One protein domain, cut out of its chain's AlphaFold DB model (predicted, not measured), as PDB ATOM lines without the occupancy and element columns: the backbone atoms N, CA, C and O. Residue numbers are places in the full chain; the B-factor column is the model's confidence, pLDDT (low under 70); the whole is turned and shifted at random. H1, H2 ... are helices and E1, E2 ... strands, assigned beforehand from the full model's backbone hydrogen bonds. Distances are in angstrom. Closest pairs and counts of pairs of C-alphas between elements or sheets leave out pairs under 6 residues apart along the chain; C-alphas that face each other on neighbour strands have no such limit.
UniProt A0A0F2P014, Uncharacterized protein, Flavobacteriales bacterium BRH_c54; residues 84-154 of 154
ATOM      1  N   ILE A  84      87.907  50.847   5.660       95.12
ATOM      2  CA  ILE A  84      88.198  52.213   6.111       95.12
ATOM      3  C   ILE A  84      87.664  52.350   7.532       95.12
ATOM      4  O   ILE A  84      86.486  52.087   7.773       95.12
ATOM      5  N   VAL A  85      88.535  52.718   8.470       95.19
ATOM      6  CA  VAL A  85      88.201  52.839   9.891       95.19
ATOM      7  C   VAL A  85      88.675  54.190  10.400       95.19
ATOM      8  O   VAL A  85      89.866  54.482  10.386       95.19
ATOM      9  N   GLU A  86      87.746  54.999  10.891       93.06
ATOM     10  CA  GLU A  86      88.081  56.241  11.579       93.06
ATOM     11  C   GLU A  86      88.597  55.930  12.986       93.06
ATOM     12  O   GLU A  86      87.940  55.230  13.767       93.06
ATOM     13  N   ILE A  87      89.791  56.423  13.312       90.31
ATOM     14  CA  ILE A  87      90.394  56.196  14.620       90.31
ATOM     15  C   ILE A  87      90.067  57.337  15.569       90.31
ATOM     16  O   ILE A  87      90.228  58.513  15.271       90.31
ATOM     17  N   ASN A  88      89.654  56.963  16.774       82.25
ATOM     18  CA  ASN A  88      89.408  57.903  17.853       82.25
ATOM     19  C   ASN A  88      90.525  57.777  18.888       82.25
ATOM     20  O   ASN A  88      90.840  56.676  19.349       82.25
ATOM     21  N   ALA A  89      91.124  58.902  19.277       76.44
ATOM     22  CA  ALA A  89      92.135  58.891  20.323       76.44
ATOM     23  C   ALA A  89      91.512  58.591  21.700       76.44
ATOM     24  O   ALA A  89      90.575  59.286  22.113       76.44
ATOM     25  N   PRO A  90      92.064  57.636  22.467       75.44
ATOM     26  CA  PRO A  90      91.658  57.416  23.848       75.44
ATOM     27  C   PRO A  90      91.876  58.672  24.703       75.44
ATOM     28  O   PRO A  90      92.915  59.327  24.615       75.44
ATOM     29  N   SER A  91      90.928  58.988  25.590       74.31
ATOM     30  CA  SER A  91      90.988  60.165  26.474       74.31
ATOM     31  C   SER A  91      92.259  60.240  27.330       74.31
ATOM     32  O   SER A  91      92.683  61.330  27.703       74.31
ATOM     33  N   ASN A  92      92.858  59.090  27.644       79.69
ATOM     34  CA  ASN A  92      94.069  58.942  28.449       79.69
ATOM     35  C   ASN A  92      95.380  59.149  27.668       79.69
ATOM     36  O   ASN A  92      96.438  59.172  28.289       79.69
ATOM     37  N   LEU A  93      95.337  59.316  26.341       83.12
ATOM     38  CA  LEU A  93      96.506  59.582  25.498       83.12
ATOM     39  C   LEU A  93      96.423  61.000  24.923       83.12
ATOM     40  O   LEU A  93      96.074  61.201  23.761       83.12
ATOM     41  N   SER A  94      96.728  61.997  25.756       82.88
ATOM     42  CA  SER A  94      96.582  63.422  25.419       82.88
ATOM     43  C   SER A  94      97.361  63.841  24.168       82.88
ATOM     44  O   SER A  94      96.860  64.646  23.386       82.88
ATOM     45  N   GLU A  95      98.549  63.277  23.950       86.31
ATOM     46  CA  GLU A  95      99.381  63.562  22.779       86.31
ATOM     47  C   GLU A  95      98.771  63.006  21.487       86.31
ATOM     48  O   GLU A  95      98.562  63.760  20.541       86.31
ATOM     49  N   ILE A  96      98.386  61.724  21.470       90.12
ATOM     50  CA  ILE A  96      97.707  61.108  20.318       90.12
ATOM     51  C   ILE A  96      96.390  61.824  20.025       90.12
ATOM     52  O   ILE A  96      96.085  62.104  18.872       90.12
ATOM     53  N   LYS A  97      95.642  62.200  21.065       89.50
ATOM     54  CA  LYS A  97      94.418  62.988  20.915       89.50
ATOM     55  C   LYS A  97      94.672  64.351  20.299       89.50
ATOM     56  O   LYS A  97      93.895  64.782  19.457       89.50
ATOM     57  N   LYS A  98      95.746  65.029  20.700       88.38
ATOM     58  CA  LYS A  98      96.136  66.295  20.083       88.38
ATOM     59  C   LYS A  98      96.463  66.099  18.602       88.38
ATOM     60  O   LYS A  98      96.019  66.911  17.805       88.38
ATOM     61  N   ILE A  99      97.206  65.048  18.251       88.44
ATOM     62  CA  ILE A  99      97.570  64.746  16.861       88.44
ATOM     63  C   ILE A  99      96.306  64.477  16.040       88.44
ATOM     64  O   ILE A  99      96.031  65.234  15.117       88.44
ATOM     65  N   ILE A 100      95.499  63.485  16.428       88.25
ATOM     66  CA  ILE A 100      94.269  63.099  15.714       88.25
ATOM     67  C   ILE A 100      93.304  64.286  15.584       88.25
ATOM     68  O   ILE A 100      92.775  64.540  14.521       88.25
ATOM     69  N   ASN A 101      93.132  65.106  16.622       88.38
ATOM     70  CA  ASN A 101      92.175  66.215  16.551       88.38
ATOM     71  C   ASN A 101      92.675  67.455  15.788       88.38
ATOM     72  O   ASN A 101      91.886  68.371  15.555       88.38
ATOM     73  N   GLN A 102      93.979  67.575  15.524       89.75
ATOM     74  CA  GLN A 102      94.570  68.772  14.903       89.75
ATOM     75  C   GLN A 102      95.175  68.500  13.527       89.75
ATOM     76  O   GLN A 102      95.620  69.443  12.879       89.75
ATOM     77  N   SER A 103      95.226  67.244  13.098       89.12
ATOM     78  CA  SER A 103      95.696  66.841  11.777       89.12
ATOM     79  C   SER A 103      94.621  66.022  11.082       89.12
ATOM     80  O   SER A 103      93.688  65.575  11.732       89.12
ATOM     81  N   ASP A 104      94.754  65.887   9.770       89.56
ATOM     82  CA  ASP A 104      93.915  65.010   8.953       89.56
ATOM     83  C   ASP A 104      94.859  64.113   8.156       89.56
ATOM     84  O   ASP A 104      95.889  64.591   7.659       89.56
ATOM     85  N   GLY A 105      94.560  62.826   8.056       92.38
ATOM     86  CA  GLY A 105      95.420  61.888   7.364       92.38
ATOM     87  C   GLY A 105      94.884  60.472   7.249       92.38
ATOM     88  O   GLY A 105      93.756  60.137   7.613       92.38
ATOM     89  N   GLU A 106      95.739  59.605   6.710       95.69
ATOM     90  CA  GLU A 106      95.459  58.178   6.644       95.69
ATOM     91  C   GLU A 106      96.705  57.323   6.899       95.69
ATOM     92  O   GLU A 106      97.829  57.686   6.552       95.69
ATOM     93  N   ILE A 107      96.497  56.158   7.506       97.06
ATOM     94  CA  ILE A 107      97.515  55.136   7.748       97.06
ATOM     95  C   ILE A 107      97.103  53.887   6.988       97.06
ATOM     96  O   ILE A 107      95.992  53.392   7.171       97.06
ATOM     97  N   ILE A 108      98.000  53.358   6.162       97.25
ATOM     98  CA  ILE A 108      97.721  52.184   5.333       97.25
ATOM     99  C   ILE A 108      98.370  50.960   5.966       97.25
ATOM    100  O   ILE A 108      99.572  50.960   6.228       97.25
ATOM    101  N   ILE A 109      97.570  49.920   6.194       97.12
ATOM    102  CA  ILE A 109      97.991  48.660   6.809       97.12
ATOM    103  C   ILE A 109      97.767  47.511   5.823       97.12
ATOM    104  O   ILE A 109      96.653  47.338   5.323       97.12
ATOM    105  N   ASP A 110      98.816  46.729   5.561       94.88
ATOM    106  CA  ASP A 110      98.778  45.575   4.653       94.88
ATOM    107  C   ASP A 110      98.072  44.342   5.256       94.88
ATOM    108  O   ASP A 110      97.506  44.370   6.352       94.88
ATOM    109  N   GLU A 111      98.070  43.230   4.524       94.12
ATOM    110  CA  GLU A 111      97.461  41.968   4.960       94.12
ATOM    111  C   GLU A 111      98.244  41.263   6.088       94.12
ATOM    112  O   GLU A 111      97.693  40.417   6.803       94.12
ATOM    113  N   GLN A 112      99.526  41.601   6.259       93.38
ATOM    114  CA  GLN A 112     100.388  41.115   7.334       93.38
ATOM    115  C   GLN A 112     100.263  41.966   8.611       93.38
ATOM    116  O   GLN A 112     100.747  41.543   9.660       93.38
ATOM    117  N   GLY A 113      99.579  43.112   8.549       93.50
ATOM    118  CA  GLY A 113      99.436  44.052   9.659       93.50
ATOM    119  C   GLY A 113     100.575  45.073   9.755       93.50
ATOM    120  O   GLY A 113     100.695  45.764  10.769       93.50
ATOM    121  N   ASN A 114     101.425  45.191   8.731       94.62
ATOM    122  CA  ASN A 114     102.471  46.205   8.697       94.62
ATOM    123  C   ASN A 114     101.903  47.546   8.240       94.62
ATOM    124  O   ASN A 114     101.094  47.623   7.315       94.62
ATOM    125  N   ILE A 115     102.399  48.618   8.854       96.75
ATOM    126  CA  ILE A 115     102.147  49.979   8.385       96.75
ATOM    127  C   ILE A 115     102.981  50.201   7.125       96.75
ATOM    128  O   ILE A 115     104.211  50.215   7.190       96.75
ATOM    129  N   LEU A 116     102.303  50.390   6.000       96.25
ATOM    130  CA  LEU A 116     102.908  50.691   4.710       96.25
ATOM    131  C   LEU A 116     103.234  52.180   4.564       96.25
ATOM    132  O   LEU A 116     104.295  52.538   4.059       96.25
ATOM    133  N   SER A 117     102.324  53.045   5.011       96.31
ATOM    134  CA  SER A 117     102.492  54.494   4.955       96.31
ATOM    135  C   SER A 117     101.668  55.207   6.024       96.31
ATOM    136  O   SER A 117     100.673  54.679   6.527       96.31
ATOM    137  N   ILE A 118     102.101  56.424   6.356       96.50
ATOM    138  CA  ILE A 118     101.352  57.405   7.145       96.50
ATOM    139  C   ILE A 118     101.355  58.700   6.335       96.50
ATOM    140  O   ILE A 118     102.412  59.305   6.131       96.50
ATOM    141  N   TYR A 119     100.181  59.107   5.866       94.88
ATOM    142  CA  TYR A 119      99.975  60.347   5.131       94.88
ATOM    143  C   TYR A 119      99.250  61.356   6.002       94.88
ATOM    144  O   TYR A 119      98.306  61.012   6.704       94.88
ATOM    145  N   PHE A 120      99.693  62.606   5.923       93.50
ATOM    146  CA  PHE A 120      99.022  63.743   6.537       93.50
ATOM    147  C   PHE A 120      98.534  64.636   5.406       93.50
ATOM    148  O   PHE A 120      99.353  65.113   4.625       93.50
ATOM    149  N   TYR A 121      97.231  64.853   5.301       90.38
ATOM    150  CA  TYR A 121      96.631  65.831   4.393       90.38
ATOM    151  C   TYR A 121      96.731  67.241   4.962       90.38
ATOM    152  O   TYR A 121      96.949  68.203   4.232       90.38
ATOM    153  N   SER A 122      96.629  67.356   6.286       89.38
ATOM    154  CA  SER A 122      96.842  68.603   7.005       89.38
ATOM    155  C   SER A 122      97.700  68.351   8.230       89.38
ATOM    156  O   SER A 122      97.432  67.431   9.004       89.38
ATOM    157  N   LEU A 123      98.731  69.176   8.414       88.06
ATOM    158  CA  LEU A 123      99.591  69.113   9.585       88.06
ATOM    159  C   LEU A 123      99.884  70.522  10.127       88.06
ATOM    160  O   LEU A 123     100.482  71.334   9.416       88.06
ATOM    161  N   PRO A 124      99.517  70.833  11.384       89.00
ATOM    162  CA  PRO A 124      99.865  72.103  12.003       89.00
ATOM    163  C   PRO A 124     101.376  72.284  12.107       89.00
ATOM    164  O   PRO A 124     102.085  71.382  12.548       89.00
ATOM    165  N   SER A 125     101.857  73.501  11.859       87.88
ATOM    166  CA  SER A 125     103.278  73.858  11.997       87.88
ATOM    167  C   SER A 125     103.849  73.646  13.408       87.88
ATOM    168  O   SER A 125     105.062  73.560  13.577       87.88
ATOM    169  N   SER A 126     102.986  73.551  14.426       89.12
ATOM    170  CA  SER A 126     103.379  73.249  15.810       89.12
ATOM    171  C   SER A 126     103.721  71.777  16.066       89.12
ATOM    172  O   SER A 126     104.196  71.450  17.154       89.12
ATOM    173  N   LEU A 127     103.455  70.887  15.104       88.19
ATOM    174  CA  LEU A 127     103.729  69.458  15.197       88.19
ATOM    175  C   LEU A 127     104.867  69.081  14.244       88.19
ATOM    176  O   LEU A 127     104.863  69.432  13.067       88.19
ATOM    177  N   ASN A 128     105.848  68.336  14.752       92.88
ATOM    178  CA  ASN A 128     106.937  67.806  13.941       92.88
ATOM    179  C   ASN A 128     106.508  66.485  13.278       92.88
ATOM    180  O   ASN A 128     106.162  65.539  13.985       92.88
ATOM    181  N   LYS A 129     106.576  66.399  11.939       92.00
ATOM    182  CA  LYS A 129     106.170  65.204  11.170       92.00
ATOM    183  C   LYS A 129     106.845  63.919  11.654       92.00
ATOM    184  O   LYS A 129     106.189  62.882  11.722       92.00
ATOM    185  N   ASN A 130     108.137  63.949  11.960       94.06
ATOM    186  CA  ASN A 130     108.866  62.734  12.322       94.06
ATOM    187  C   ASN A 130     108.412  62.222  13.690       94.06
ATOM    188  O   ASN A 130     108.093  61.041  13.824       94.06
ATOM    189  N   ASP A 131     108.302  63.121  14.668       92.44
ATOM    190  CA  ASP A 131     107.909  62.768  16.034       92.44
ATOM    191  C   ASP A 131     106.495  62.174  16.066       92.44
ATOM    192  O   ASP A 131     106.274  61.097  16.625       92.44
ATOM    193  N   ILE A 132     105.544  62.810  15.375       93.00
ATOM    194  CA  ILE A 132     104.163  62.313  15.313       93.00
ATOM    195  C   ILE A 132     104.051  61.006  14.521       93.00
ATOM    196  O   ILE A 132     103.235  60.158  14.870       93.00
ATOM    197  N   THR A 133     104.873  60.806  13.484       94.88
ATOM    198  CA  THR A 133     104.892  59.557  12.706       94.88
ATOM    199  C   THR A 133     105.317  58.399  13.606       94.88
ATOM    200  O   THR A 133     104.696  57.336  13.586       94.88
ATOM    201  N   ILE A 134     106.334  58.613  14.449       95.38
ATOM    202  CA  ILE A 134     106.782  57.631  15.442       95.38
ATOM    203  C   ILE A 134     105.678  57.375  16.475       95.38
ATOM    204  O   ILE A 134     105.356  56.216  16.755       95.38
ATOM    205  N   ALA A 135     105.066  58.434  17.012       93.94
ATOM    206  CA  ALA A 135     104.004  58.325  18.009       93.94
ATOM    207  C   ALA A 135     102.790  57.541  17.478       93.94
ATOM    208  O   ALA A 135     102.342  56.587  18.120       93.94
ATOM    209  N   LEU A 136     102.305  57.880  16.278       94.25
ATOM    210  CA  LEU A 136     101.213  57.170  15.613       94.25
ATOM    211  C   LEU A 136     101.598  55.723  15.302       94.25
ATOM    212  O   LEU A 136     100.821  54.822  15.601       94.25
ATOM    213  N   SER A 137     102.804  55.463  14.789       95.19
ATOM    214  CA  SER A 137     103.260  54.093  14.513       95.19
ATOM    215  C   SER A 137     103.201  53.212  15.763       95.19
ATOM    216  O   SER A 137     102.673  52.099  15.720       95.19
ATOM    217  N   ASN A 138     103.676  53.720  16.902       94.31
ATOM    218  CA  ASN A 138     103.642  52.997  18.172       94.31
ATOM    219  C   ASN A 138     102.209  52.791  18.684       94.31
ATOM    220  O   ASN A 138     101.862  51.697  19.141       94.31
ATOM    221  N   PHE A 139     101.363  53.819  18.578       93.38
ATOM    222  CA  PHE A 139      99.951  53.738  18.943       93.38
ATOM    223  C   PHE A 139      99.210  52.681  18.113       93.38
ATOM    224  O   PHE A 139      98.537  51.819  18.685       93.38
ATOM    225  N   ILE A 140      99.387  52.685  16.790       93.06
ATOM    226  CA  ILE A 140      98.763  51.719  15.881       93.06
ATOM    227  C   ILE A 140      99.256  50.302  16.156       93.06
ATOM    228  O   ILE A 140      98.438  49.401  16.327       93.06
ATOM    229  N   LYS A 141     100.567  50.099  16.314       92.81
ATOM    230  CA  LYS A 141     101.123  48.780  16.664       92.81
ATOM    231  C   LYS A 141     100.567  48.223  17.972       92.81
ATOM    232  O   LYS A 141     100.467  47.012  18.113       92.81
ATOM    233  N   SER A 142     100.204  49.083  18.921       90.88
ATOM    234  CA  SER A 142      99.700  48.654  20.230       90.88
ATOM    235  C   SER A 142      98.192  48.382  20.234       90.88
ATOM    236  O   SER A 142      97.735  47.511  20.967       90.88
ATOM    237  N   ASN A 143      97.414  49.117  19.434       90.06
ATOM    238  CA  ASN A 143      95.946  49.110  19.510       90.06
ATOM    239  C   ASN A 143      95.264  48.469  18.292       90.06
ATOM    240  O   ASN A 143      94.107  48.072  18.378       90.06
ATOM    241  N   TYR A 144      95.979  48.343  17.176       89.19
ATOM    242  CA  TYR A 144      95.455  47.875  15.892       89.19
ATOM    243  C   TYR A 144      96.289  46.722  15.312       89.19
ATOM    244  O   TYR A 144      96.179  46.437  14.124       89.19
ATOM    245  N   ALA A 145      97.081  46.018  16.131       82.81
ATOM    246  CA  ALA A 145      98.002  44.956  15.699       82.81
ATOM    247  C   ALA A 145      97.360  43.823  14.873       82.81
ATOM    248  O   ALA A 145      98.030  43.196  14.061       82.81
ATOM    249  N   SER A 146      96.076  43.527  15.094       88.44
ATOM    250  CA  SER A 146      95.345  42.476  14.371       88.44
ATOM    251  C   SER A 146      94.680  42.959  13.082       88.44
ATOM    252  O   SER A 146      94.047  42.167  12.384       88.44
ATOM    253  N   THR A 147      94.760  44.256  12.801       91.81
ATOM    254  CA  THR A 147      94.098  44.898  11.668       91.81
ATOM    255  C   THR A 147      94.839  44.559  10.380       91.81
ATOM    256  O   THR A 147      96.066  44.532  10.360       91.81
ATOM    257  N   LYS A 148      94.100  44.279   9.305       95.88
ATOM    258  CA  LYS A 148      94.652  43.841   8.016       95.88
ATOM    259  C   LYS A 148      93.923  44.524   6.878       95.88
ATOM    260  O   LYS A 148      92.715  44.723   7.000       95.88
ATOM    261  N   ASN A 149      94.624  44.837   5.786       96.69
ATOM    262  CA  ASN A 149      94.051  45.495   4.603       96.69
ATOM    263  C   ASN A 149      93.114  46.636   5.012       96.69
ATOM    264  O   ASN A 149      91.913  46.611   4.742       96.69
ATOM    265  N   THR A 150      93.640  47.575   5.793       97.56
ATOM    266  CA  THR A 150      92.838  48.632   6.408       97.56
ATOM    267  C   THR A 150      93.504  49.977   6.213       97.56
ATOM    268  O   THR A 150      94.724  50.102   6.287       97.56
ATOM    269  N   ILE A 151      92.675  50.981   5.975       97.31
ATOM    270  CA  ILE A 151      93.039  52.385   5.982       97.31
ATOM    271  C   ILE A 151      92.455  52.982   7.257       97.31
ATOM    272  O   ILE A 151      91.236  53.020   7.427       97.31
ATOM    273  N   LEU A 152      93.325  53.420   8.160       96.69
ATOM    274  CA  LEU A 152      92.920  54.153   9.352       96.69
ATOM    275  C   LEU A 152      92.905  55.643   9.026       96.69
ATOM    276  O   LEU A 152      93.949  56.174   8.661       96.69
ATOM    277  N   THR A 153      91.760  56.305   9.145       94.75
ATOM    278  CA  THR A 153      91.637  57.755   8.928       94.75
ATOM    279  C   THR A 153      91.573  58.477  10.262       94.75
ATOM    280  O   THR A 153      90.972  57.956  11.205       94.75
ATOM    281  N   PHE A 154      92.196  59.644  10.353       91.31
ATOM    282  CA  PHE A 154      92.258  60.446  11.571       91.31
ATOM    283  C   PHE A 154      92.196  61.924  11.248       91.31
ATOM    284  O   PHE A 154      92.668  62.270  10.145       91.31
TER     285      PHE A 154
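AT A GLANCE: This is residues 84 to 154 of the 154 residues of an uncharacterized protein of Flavobacteriales bacterium BRH_c54 (UniProt A0A0F2P014). A small mixed sheet of four strands has the long helix H2 slantwise over one face, covering E2 and E3, while the other face is bare. The short helix H1, not on the sheet, touches H2 at a steep angle and leads by a tight link into E2. The printed part has 71 residues, running E1 H1 E2 E3 H2 E4, with sheet order E1 E4 E2 E3. It is mixed in class and compact, with a radius of gyration of the C-alphas of 11.3 A and spans of 34 by 25 by 19 A.

IN THESE COORDINATES: E1, residues 84 to 86, begins at C-alpha (88.198, 52.213, 6.111) and is 6.8 A long. H1, residues 94 to 102, measures 12.0 A. E2, residues 104 to 109, spans 17.0 A, and E3, residues 115 to 122, 19.4 A. H2, residues 129 to 143, spans 20.8 A. E4, residues 150 to 153, measures 9.5 A and ends at C-alpha (91.637, 57.755, 8.928).

HOW THE PARTS SIT: Edge strand E1 is parallel to E4, with N 85 and O 151 at 2.9 A. E4 and E2 are antiparallel, with N 152 and O 107 at 2.8 A. E2 and E3 form a hairpin, with N 106 and O 119 at 2.9 A. H2 is on the sheet at a height of 9.8 A, two layers with helix on one face; its closest C-alphas to E3 are Thr 133 and Ile 118, 6.9 A. E3, H2 and E4 form a split strand-helix-strand unit, two same-way strands with E2 between them, its crossover left-handed. H1 touches H2, C-alphas of Ile 96 and Leu 136 being 7.1 A apart, at a steep tilt of 67 degrees, opposite ways. In H1 and H2 every O i to N i+4 pair is within hydrogen-bond range.

THE WHOLE: The C-alphas farthest apart, Glu 111 and Ser 126, are 33.6 A apart. The printed part has no cut and no long link, and no printed residue is under 70 in pLDDT.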